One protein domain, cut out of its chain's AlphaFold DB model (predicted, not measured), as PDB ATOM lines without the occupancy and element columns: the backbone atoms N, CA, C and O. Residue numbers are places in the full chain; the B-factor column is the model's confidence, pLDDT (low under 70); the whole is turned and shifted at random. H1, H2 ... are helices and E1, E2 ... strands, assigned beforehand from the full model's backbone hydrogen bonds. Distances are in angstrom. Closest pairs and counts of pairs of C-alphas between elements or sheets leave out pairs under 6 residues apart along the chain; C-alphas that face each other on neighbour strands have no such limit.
ATOM      1  N   ASP A  42      -4.510  -2.573 -17.206       87.81
ATOM      2  CA  ASP A  42      -4.941  -3.186 -15.946       87.81
ATOM      3  C   ASP A  42      -5.900  -4.372 -16.169       87.81
ATOM      4  O   ASP A  42      -6.170  -5.142 -15.247       87.81
ATOM      5  N   LYS A  43      -6.396  -4.536 -17.404       88.19
ATOM      6  CA  LYS A  43      -7.280  -5.618 -17.849       88.19
ATOM      7  C   LYS A  43      -6.924  -6.008 -19.275       88.19
ATOM      8  O   LYS A  43      -7.041  -5.189 -20.181       88.19
ATOM      9  N   ASP A  44      -6.494  -7.245 -19.458       88.88
ATOM     10  CA  ASP A  44      -6.247  -7.844 -20.766       88.88
ATOM     11  C   ASP A  44      -6.068  -9.355 -20.604       88.88
ATOM     12  O   ASP A  44      -5.722  -9.834 -19.520       88.88
ATOM     13  N   SER A  45      -6.265 -10.101 -21.686       90.44
ATOM     14  CA  SER A  45      -6.009 -11.535 -21.724       90.44
ATOM     15  C   SER A  45      -4.555 -11.821 -22.090       90.44
ATOM     16  O   SER A  45      -4.038 -11.328 -23.090       90.44
ATOM     17  N   ILE A  46      -3.905 -12.675 -21.309       89.75
ATOM     18  CA  ILE A  46      -2.568 -13.194 -21.580       89.75
ATOM     19  C   ILE A  46      -2.672 -14.710 -21.680       89.75
ATOM     20  O   ILE A  46      -3.198 -15.370 -20.785       89.75
ATOM     21  N   ALA A  47      -2.134 -15.271 -22.759       90.81
ATOM     22  CA  ALA A  47      -2.111 -16.707 -22.974       90.81
ATOM     23  C   ALA A  47      -0.711 -17.189 -23.358       90.81
ATOM     24  O   ALA A  47       0.045 -16.486 -24.028       90.81
ATOM     25  N   LEU A  48      -0.391 -18.415 -22.950       90.38
ATOM     26  CA  LEU A  48       0.790 -19.147 -23.393       90.38
ATOM     27  C   LEU A  48       0.333 -20.393 -24.143       90.38
ATOM     28  O   LEU A  48      -0.421 -21.203 -23.591       90.38
ATOM     29  N   LEU A  49       0.813 -20.565 -25.370       90.69
ATOM     30  CA  LEU A  49       0.545 -21.744 -26.182       90.69
ATOM     31  C   LEU A  49       1.785 -22.634 -26.218       90.69
ATOM     32  O   LEU A  49       2.906 -22.147 -26.205       90.69
ATOM     33  N   VAL A  50       1.582 -23.950 -26.251       92.00
ATOM     34  CA  VAL A  50       2.644 -24.923 -26.519       92.00
ATOM     35  C   VAL A  50       2.143 -25.878 -27.589       92.00
ATOM     36  O   VAL A  50       1.160 -26.586 -27.357       92.00
ATOM     37  N   ASN A  51       2.804 -25.891 -28.749       90.50
ATOM     38  CA  ASN A  51       2.379 -26.629 -29.943       90.50
ATOM     39  C   ASN A  51       0.891 -26.382 -30.265       90.50
ATOM     40  O   ASN A  51       0.103 -27.322 -30.343       90.50
ATOM     41  N   ASP A  52       0.504 -25.104 -30.348       89.06
ATOM     42  CA  ASP A  52      -0.858 -24.623 -30.650       89.06
ATOM     43  C   ASP A  52      -1.927 -24.904 -29.571       89.06
ATOM     44  O   ASP A  52      -3.065 -24.450 -29.681       89.06
ATOM     45  N   GLY A  53      -1.577 -25.592 -28.481       90.00
ATOM     46  CA  GLY A  53      -2.464 -25.801 -27.338       90.00
ATOM     47  C   GLY A  53      -2.269 -24.744 -26.251       90.00
ATOM     48  O   GLY A  53      -1.155 -24.572 -25.761       90.00
ATOM     49  N   ILE A  54      -3.349 -24.089 -25.810       90.38
ATOM     50  CA  ILE A  54      -3.315 -23.163 -24.664       90.38
ATOM     51  C   ILE A  54      -2.896 -23.938 -23.406       90.38
ATOM     52  O   ILE A  54      -3.550 -24.904 -23.006       90.38
ATOM     53  N   LYS A  55      -1.783 -23.527 -22.793       89.62
ATOM     54  CA  LYS A  55      -1.265 -24.088 -21.534       89.62
ATOM     55  C   LYS A  55      -1.482 -23.179 -20.340       89.62
ATOM     56  O   LYS A  55      -1.554 -23.686 -19.225       89.62
ATOM     57  N   GLN A  56      -1.549 -21.874 -20.566       89.19
ATOM     58  CA  GLN A  56      -1.877 -20.891 -19.540       89.19
ATOM     59  C   GLN A  56      -2.794 -19.847 -20.159       89.19
ATOM     60  O   GLN A  56      -2.555 -19.428 -21.293       89.19
ATOM     61  N   SER A  57      -3.812 -19.434 -19.415       89.19
ATOM     62  CA  SER A  57      -4.689 -18.329 -19.784       89.19
ATOM     63  C   SER A  57      -4.991 -17.521 -18.535       89.19
ATOM     64  O   SER A  57      -5.477 -18.052 -17.545       89.19
ATOM     65  N   LEU A  58      -4.706 -16.229 -18.563       87.81
ATOM     66  CA  LEU A  58      -4.943 -15.347 -17.430       87.81
ATOM     67  C   LEU A  58      -5.495 -14.012 -17.903       87.81
ATOM     68  O   LEU A  58      -5.221 -13.573 -19.015       87.81
ATOM     69  N   ASP A  59      -6.253 -13.372 -17.028       89.44
ATOM     70  CA  ASP A  59      -6.685 -11.995 -17.199       89.44
ATOM     71  C   ASP A  59      -5.885 -11.113 -16.231       89.44
ATOM     72  O   ASP A  59      -5.729 -11.464 -15.056       89.44
ATOM     73  N   LEU A  60      -5.356  -9.985 -16.710       88.56
ATOM     74  CA  LEU A  60      -4.596  -9.031 -15.894       88.56
ATOM     75  C   LEU A  60      -5.392  -8.505 -14.694       88.56
ATOM     76  O   LEU A  60      -4.795  -8.205 -13.662       88.56
ATOM     77  N   SER A  61      -6.724  -8.476 -14.774       88.00
ATOM     78  CA  SER A  61      -7.589  -8.075 -13.661       88.00
ATOM     79  C   SER A  61      -7.551  -9.033 -12.467       88.00
ATOM     80  O   SER A  61      -7.963  -8.659 -11.372       88.00
ATOM     81  N   LEU A  62      -7.047 -10.261 -12.651       87.75
ATOM     82  CA  LEU A  62      -6.888 -11.255 -11.584       87.75
ATOM     83  C   LEU A  62      -5.593 -11.065 -10.779       87.75
ATOM     84  O   LEU A  62      -5.309 -11.846  -9.869       87.75
ATOM     85  N   GLN A  63      -4.787 -10.060 -11.115       85.50
ATOM     86  CA  GLN A  63      -3.569  -9.733 -10.385       85.50
ATOM     87  C   GLN A  63      -3.908  -9.195  -8.989       85.50
ATOM     88  O   GLN A  63      -4.778  -8.345  -8.818       85.50
ATOM     89  N   ILE A  64      -3.205  -9.700  -7.970       87.81
ATOM     90  CA  ILE A  64      -3.435  -9.326  -6.561       87.81
ATOM     91  C   ILE A  64      -2.975  -7.889  -6.287       87.81
ATOM     92  O   ILE A  64      -3.549  -7.188  -5.456       87.81
ATOM     93  N   HIS A  65      -1.918  -7.461  -6.973       87.75
ATOM     94  CA  HIS A  65      -1.336  -6.132  -6.849       87.75
ATOM     95  C   HIS A  65      -1.505  -5.381  -8.164       87.75
ATOM     96  O   HIS A  65      -1.529  -6.005  -9.222       87.75
ATOM     97  N   SER A  66      -1.587  -4.051  -8.114       89.81
ATOM     98  CA  SER A  66      -1.451  -3.231  -9.319       89.81
ATOM     99  C   SER A  66       0.026  -3.087  -9.705       89.81
ATOM    100  O   SER A  66       0.927  -3.255  -8.875       89.81
ATOM    101  N   VAL A  67       0.297  -2.747 -10.969       91.31
ATOM    102  CA  VAL A  67       1.668  -2.473 -11.436       91.31
ATOM    103  C   VAL A  67       2.296  -1.326 -10.635       91.31
ATOM    104  O   VAL A  67       3.457  -1.415 -10.237       91.31
ATOM    105  N   ALA A  68       1.521  -0.276 -10.343       92.81
ATOM    106  CA  ALA A  68       1.981   0.867  -9.560       92.81
ATOM    107  C   ALA A  68       2.350   0.471  -8.122       92.81
ATOM    108  O   ALA A  68       3.424   0.845  -7.650       92.81
ATOM    109  N   ASP A  69       1.516  -0.335  -7.452       92.94
ATOM    110  CA  ASP A  69       1.788  -0.803  -6.084       92.94
ATOM    111  C   ASP A  69       3.039  -1.675  -6.024       92.94
ATOM    112  O   ASP A  69       3.849  -1.556  -5.103       92.94
ATOM    113  N   LEU A  70       3.230  -2.539  -7.023       92.44
ATOM    114  CA  LEU A  70       4.401  -3.401  -7.088       92.44
ATOM    115  C   LEU A  70       5.686  -2.600  -7.335       92.44
ATOM    116  O   LEU A  70       6.691  -2.861  -6.675       92.44
ATOM    117  N   ILE A  71       5.661  -1.595  -8.217       93.94
ATOM    118  CA  ILE A  71       6.800  -0.685  -8.418       93.94
ATOM    119  C   ILE A  71       7.092   0.087  -7.128       93.94
ATOM    120  O   ILE A  71       8.246   0.143  -6.701       93.94
ATOM    121  N   ALA A  72       6.062   0.635  -6.474       95.31
ATOM    122  CA  ALA A  72       6.209   1.359  -5.217       95.31
ATOM    123  C   ALA A  72       6.840   0.472  -4.133       95.31
ATOM    124  O   ALA A  72       7.814   0.877  -3.500       95.31
ATOM    125  N   HIS A  73       6.359  -0.761  -3.973       94.25
ATOM    126  CA  HIS A  73       6.912  -1.713  -3.015       94.25
ATOM    127  C   HIS A  73       8.365  -2.096  -3.337       94.25
ATOM    128  O   HIS A  73       9.228  -2.042  -2.463       94.25
ATOM    129  N   LEU A  74       8.675  -2.424  -4.597       94.19
ATOM    130  CA  LEU A  74      10.037  -2.778  -5.006       94.19
ATOM    131  C   LEU A  74      11.013  -1.607  -4.859       94.19
ATOM    132  O   LEU A  74      12.160  -1.837  -4.482       94.19
ATOM    133  N   SER A  75      10.564  -0.369  -5.077       95.25
ATOM    134  CA  SER A  75      11.394   0.833  -4.908       95.25
ATOM    135  C   SER A  75      11.851   1.072  -3.462       95.25
ATOM    136  O   SER A  75      12.842   1.761  -3.230       95.25
ATOM    137  N   GLN A  76      11.161   0.480  -2.479       96.19
ATOM    138  CA  GLN A  76      11.564   0.522  -1.069       96.19
ATOM    139  C   GLN A  76      12.656  -0.506  -0.740       96.19
ATOM    140  O   GLN A  76      13.368  -0.351   0.251       96.19
ATOM    141  N   LEU A  77      12.783  -1.560  -1.552       95.56
ATOM    142  CA  LEU A  77      13.733  -2.659  -1.356       95.56
ATOM    143  C   LEU A  77      14.979  -2.521  -2.239       95.56
ATOM    144  O   LEU A  77      16.072  -2.919  -1.838       95.56
ATOM    145  N   TYR A  78      14.812  -1.963  -3.437       93.81
ATOM    146  CA  TYR A  78      15.843  -1.830  -4.457       93.81
ATOM    147  C   TYR A  78      15.832  -0.428  -5.060       93.81
ATOM    148  O   TYR A  78      14.785   0.194  -5.224       93.81
ATOM    149  N   HIS A  79      17.008   0.047  -5.465       94.81
ATOM    150  CA  HIS A  79      17.113   1.266  -6.256       94.81
ATOM    151  C   HIS A  79      16.827   0.944  -7.728       94.81
ATOM    152  O   HIS A  79      17.731   0.533  -8.452       94.81
ATOM    153  N   LEU A  80      15.564   1.089  -8.139       94.81
ATOM    154  CA  LEU A  80      15.132   0.833  -9.515       94.81
ATOM    155  C   LEU A  80      15.764   1.842 -10.481       94.81
ATOM    156  O   LEU A  80      15.738   3.052 -10.242       94.81
ATOM    157  N   GLN A  81      16.318   1.337 -11.576       95.62
ATOM    158  CA  GLN A  81      16.992   2.104 -12.617       95.62
ATOM    159  C   GLN A  81      16.227   2.002 -13.947       95.62
ATOM    160  O   GLN A  81      15.544   1.006 -14.214       95.62
ATOM    161  N   PRO A  82      16.346   3.007 -14.834       94.38
ATOM    162  CA  PRO A  82      15.851   2.886 -16.199       94.38
ATOM    163  C   PRO A  82      16.454   1.659 -16.893       94.38
ATOM    164  O   PRO A  82      17.671   1.509 -16.952       94.38
ATOM    165  N   GLY A  83      15.591   0.805 -17.441       92.44
ATOM    166  CA  GLY A  83      15.991  -0.440 -18.103       92.44
ATOM    167  C   GLY A  83      15.822  -1.701 -17.254       92.44
ATOM    168  O   GLY A  83      15.971  -2.788 -17.805       92.44
ATOM    169  N   ASP A  84      15.461  -1.585 -15.972       93.62
ATOM    170  CA  ASP A  84      15.194  -2.747 -15.119       93.62
ATOM    171  C   ASP A  84      13.891  -3.464 -15.529       93.62
ATOM    172  O   ASP A  84      12.807  -2.877 -15.440       93.62
ATOM    173  N   PRO A  85      13.946  -4.741 -15.957       92.19
ATOM    174  CA  PRO A  85      12.749  -5.508 -16.267       92.19
ATOM    175  C   PRO A  85      12.134  -6.106 -14.996       92.19
ATOM    176  O   PRO A  85      12.821  -6.722 -14.177       92.19
ATOM    177  N   ILE A  86      10.810  -6.000 -14.866       92.62
ATOM    178  CA  ILE A  86      10.039  -6.578 -13.761       92.62
ATOM    179  C   ILE A  86       9.057  -7.609 -14.326       92.62
ATOM    180  O   ILE A  86       8.219  -7.289 -15.163       92.62
ATOM    181  N   TYR A  87       9.142  -8.850 -13.844       89.88
ATOM    182  CA  TYR A  87       8.217  -9.922 -14.216       89.88
ATOM    183  C   TYR A  87       7.070 -10.015 -13.208       89.88
ATOM    184  O   TYR A  87       7.278 -10.396 -12.058       89.88
ATOM    185  N   PHE A  88       5.853  -9.717 -13.660       83.69
ATOM    186  CA  PHE A  88       4.650  -9.568 -12.832       83.69
ATOM    187  C   PHE A  88       3.960 -10.896 -12.448       83.69
ATOM    188  O   PHE A  88       2.746 -10.968 -12.286       83.69
ATOM    189  N   GLY A  89       4.745 -11.969 -12.311       76.81
ATOM    190  CA  GLY A  89       4.259 -13.294 -11.918       76.81
ATOM    191  C   GLY A  89       3.353 -13.990 -12.946       76.81
ATOM    192  O   GLY A  89       3.029 -13.463 -14.004       76.81
ATOM    193  N   THR A  90       2.973 -15.232 -12.639       76.25
ATOM    194  CA  THR A  90       2.052 -16.066 -13.432       76.25
ATOM    195  C   THR A  90       1.082 -16.729 -12.465       76.25
ATOM    196  O   THR A  90       1.525 -17.368 -11.509       76.25
ATOM    197  N   SER A  91      -0.219 -16.585 -12.703       62.78
ATOM    198  CA  SER A  91      -1.279 -17.078 -11.817       62.78
ATOM    199  C   SER A  91      -1.559 -18.577 -11.976       62.78
ATOM    200  O   SER A  91      -1.857 -19.249 -10.990       62.78
ATOM    201  N   GLU A  92      -1.441 -19.123 -13.189       70.00
ATOM    202  CA  GLU A  92      -1.865 -20.496 -13.489       70.00
ATOM    203  C   GLU A  92      -0.749 -21.550 -13.440       70.00
ATOM    204  O   GLU A  92       0.451 -21.262 -13.496       70.00
ATOM    205  N   SER A  93      -1.182 -22.815 -13.366       64.44
ATOM    206  CA  SER A  93      -0.348 -24.016 -13.370       64.44
ATOM    207  C   SER A  93       0.663 -24.000 -14.527       64.44
ATOM    208  O   SER A  93       0.314 -24.111 -15.700       64.44
ATOM    209  N   VAL A  94       1.946 -23.900 -14.179       72.12
ATOM    210  CA  VAL A  94       3.054 -23.924 -15.141       72.12
ATOM    211  C   VAL A  94       3.293 -25.360 -15.614       72.12
ATOM    212  O   VAL A  94       3.718 -26.203 -14.812       72.12
ATOM    213  N   GLY A  95       3.050 -25.625 -16.898       78.00
ATOM    214  CA  GLY A  95       3.304 -26.912 -17.554       78.00
ATOM    215  C   GLY A  95       4.787 -27.177 -17.853       78.00
ATOM    216  O   GLY A  95       5.617 -26.270 -17.814       78.00
ATOM    217  N   LEU A  96       5.128 -28.441 -18.122       84.44
ATOM    218  CA  LEU A  96       6.449 -28.819 -18.629       84.44
ATOM    219  C   LEU A  96       6.535 -28.492 -20.126       84.44
ATOM    220  O   LEU A  96       5.590 -28.766 -20.861       84.44
ATOM    221  N   VAL A  97       7.673 -27.952 -20.550       88.38
ATOM    222  CA  VAL A  97       8.046 -27.776 -21.959       88.38
ATOM    223  C   VAL A  97       9.254 -28.667 -22.217       88.38
ATOM    224  O   VAL A  97      10.171 -28.701 -21.388       88.38
ATOM    225  N   VAL A  98       9.254 -29.398 -23.329       88.25
ATOM    226  CA  VAL A  98      10.357 -30.279 -23.730       88.25
ATOM    227  C   VAL A  98      11.037 -29.774 -25.001       88.25
ATOM    228  O   VAL A  98      10.516 -28.933 -25.730       88.25
ATOM    229  N   THR A  99      12.243 -30.272 -25.268       88.94
ATOM    230  CA  THR A  99      12.979 -29.922 -26.486       88.94
ATOM    231  C   THR A  99      12.161 -30.272 -27.730       88.94
ATOM    232  O   THR A  99      11.733 -31.412 -27.884       88.94
ATOM    233  N   GLY A 100      12.001 -29.301 -28.631       90.12
ATOM    234  CA  GLY A 100      11.224 -29.445 -29.867       90.12
ATOM    235  C   GLY A 100       9.830 -28.822 -29.805       90.12
ATOM    236  O   GLY A 100       9.226 -28.623 -30.858       90.12
ATOM    237  N   ASP A 101       9.353 -28.458 -28.612       91.38
ATOM    238  CA  ASP A 101       8.103 -27.720 -28.454       91.38
ATOM    239  C   ASP A 101       8.214 -26.293 -29.008       91.38
ATOM    240  O   ASP A 101       9.233 -25.613 -28.844       91.38
ATOM    241  N   LYS A 102       7.132 -25.825 -29.635       88.19
ATOM    242  CA  LYS A 102       6.935 -24.425 -30.022       88.19
ATOM    243  C   LYS A 102       6.154 -23.712 -28.930       88.19
ATOM    244  O   LYS A 102       5.074 -24.180 -28.575       88.19
ATOM    245  N   VAL A 103       6.705 -22.610 -28.431       88.12
ATOM    246  CA  VAL A 103       6.153 -21.774 -27.354       88.12
ATOM    247  C   VAL A 103       5.961 -20.357 -27.863       88.12
ATOM    248  O   VAL A 103       6.873 -19.898 -28.590       88.12
TER     249      VAL A 103
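Overview. This is residues 42 to 103 of the 103 residues of the protein "FAA_hydrolase domain-containing protein" of Rhodocyclaceae bacterium (UniProt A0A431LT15). With little regular structure, this is a loose, open arch: the strand hairpin E1 and E2 stands at one end, the helix H1 at the other, and unnamed residues 78 to 103 run back from the helix to the hairpin's end. The printed part has 62 residues, with E1, E2, H1 in that order, an antiparallel sheet E1 - E2 and a mixed class, 24 residues being in named elements. The radius of gyration of the C-alphas is 14.9 A, and the spans are 40 by 25 by 17 A.

Along the chain. Find C-alpha 45 at (-6.009, -11.535, -21.724); E1 runs from there to residue 50, 16.6 A. E2, residues 53 to 59, covers 17.6 A. H1, residues 67 to 77, covers 15.7 A and ends at (13.733, -2.659, -1.356).

Arrangement. In the hairpin, E1 and E2 are antiparallel at 162 degrees; look for N 46 and O 58, 2.8 A apart, within hydrogen-bond range. E1 and H1 are apart. In H1, 5 of 7 O i to N i+4 pairs are within range.

Size, cuts and confidence. The C-alphas farthest apart, of Gln 76 and Gly 100, are 41.6 A apart. The printed part has no cut; the link E1 to E2 is tight, E2 to H1 short. Residues 91 and 93 have pLDDT under 70.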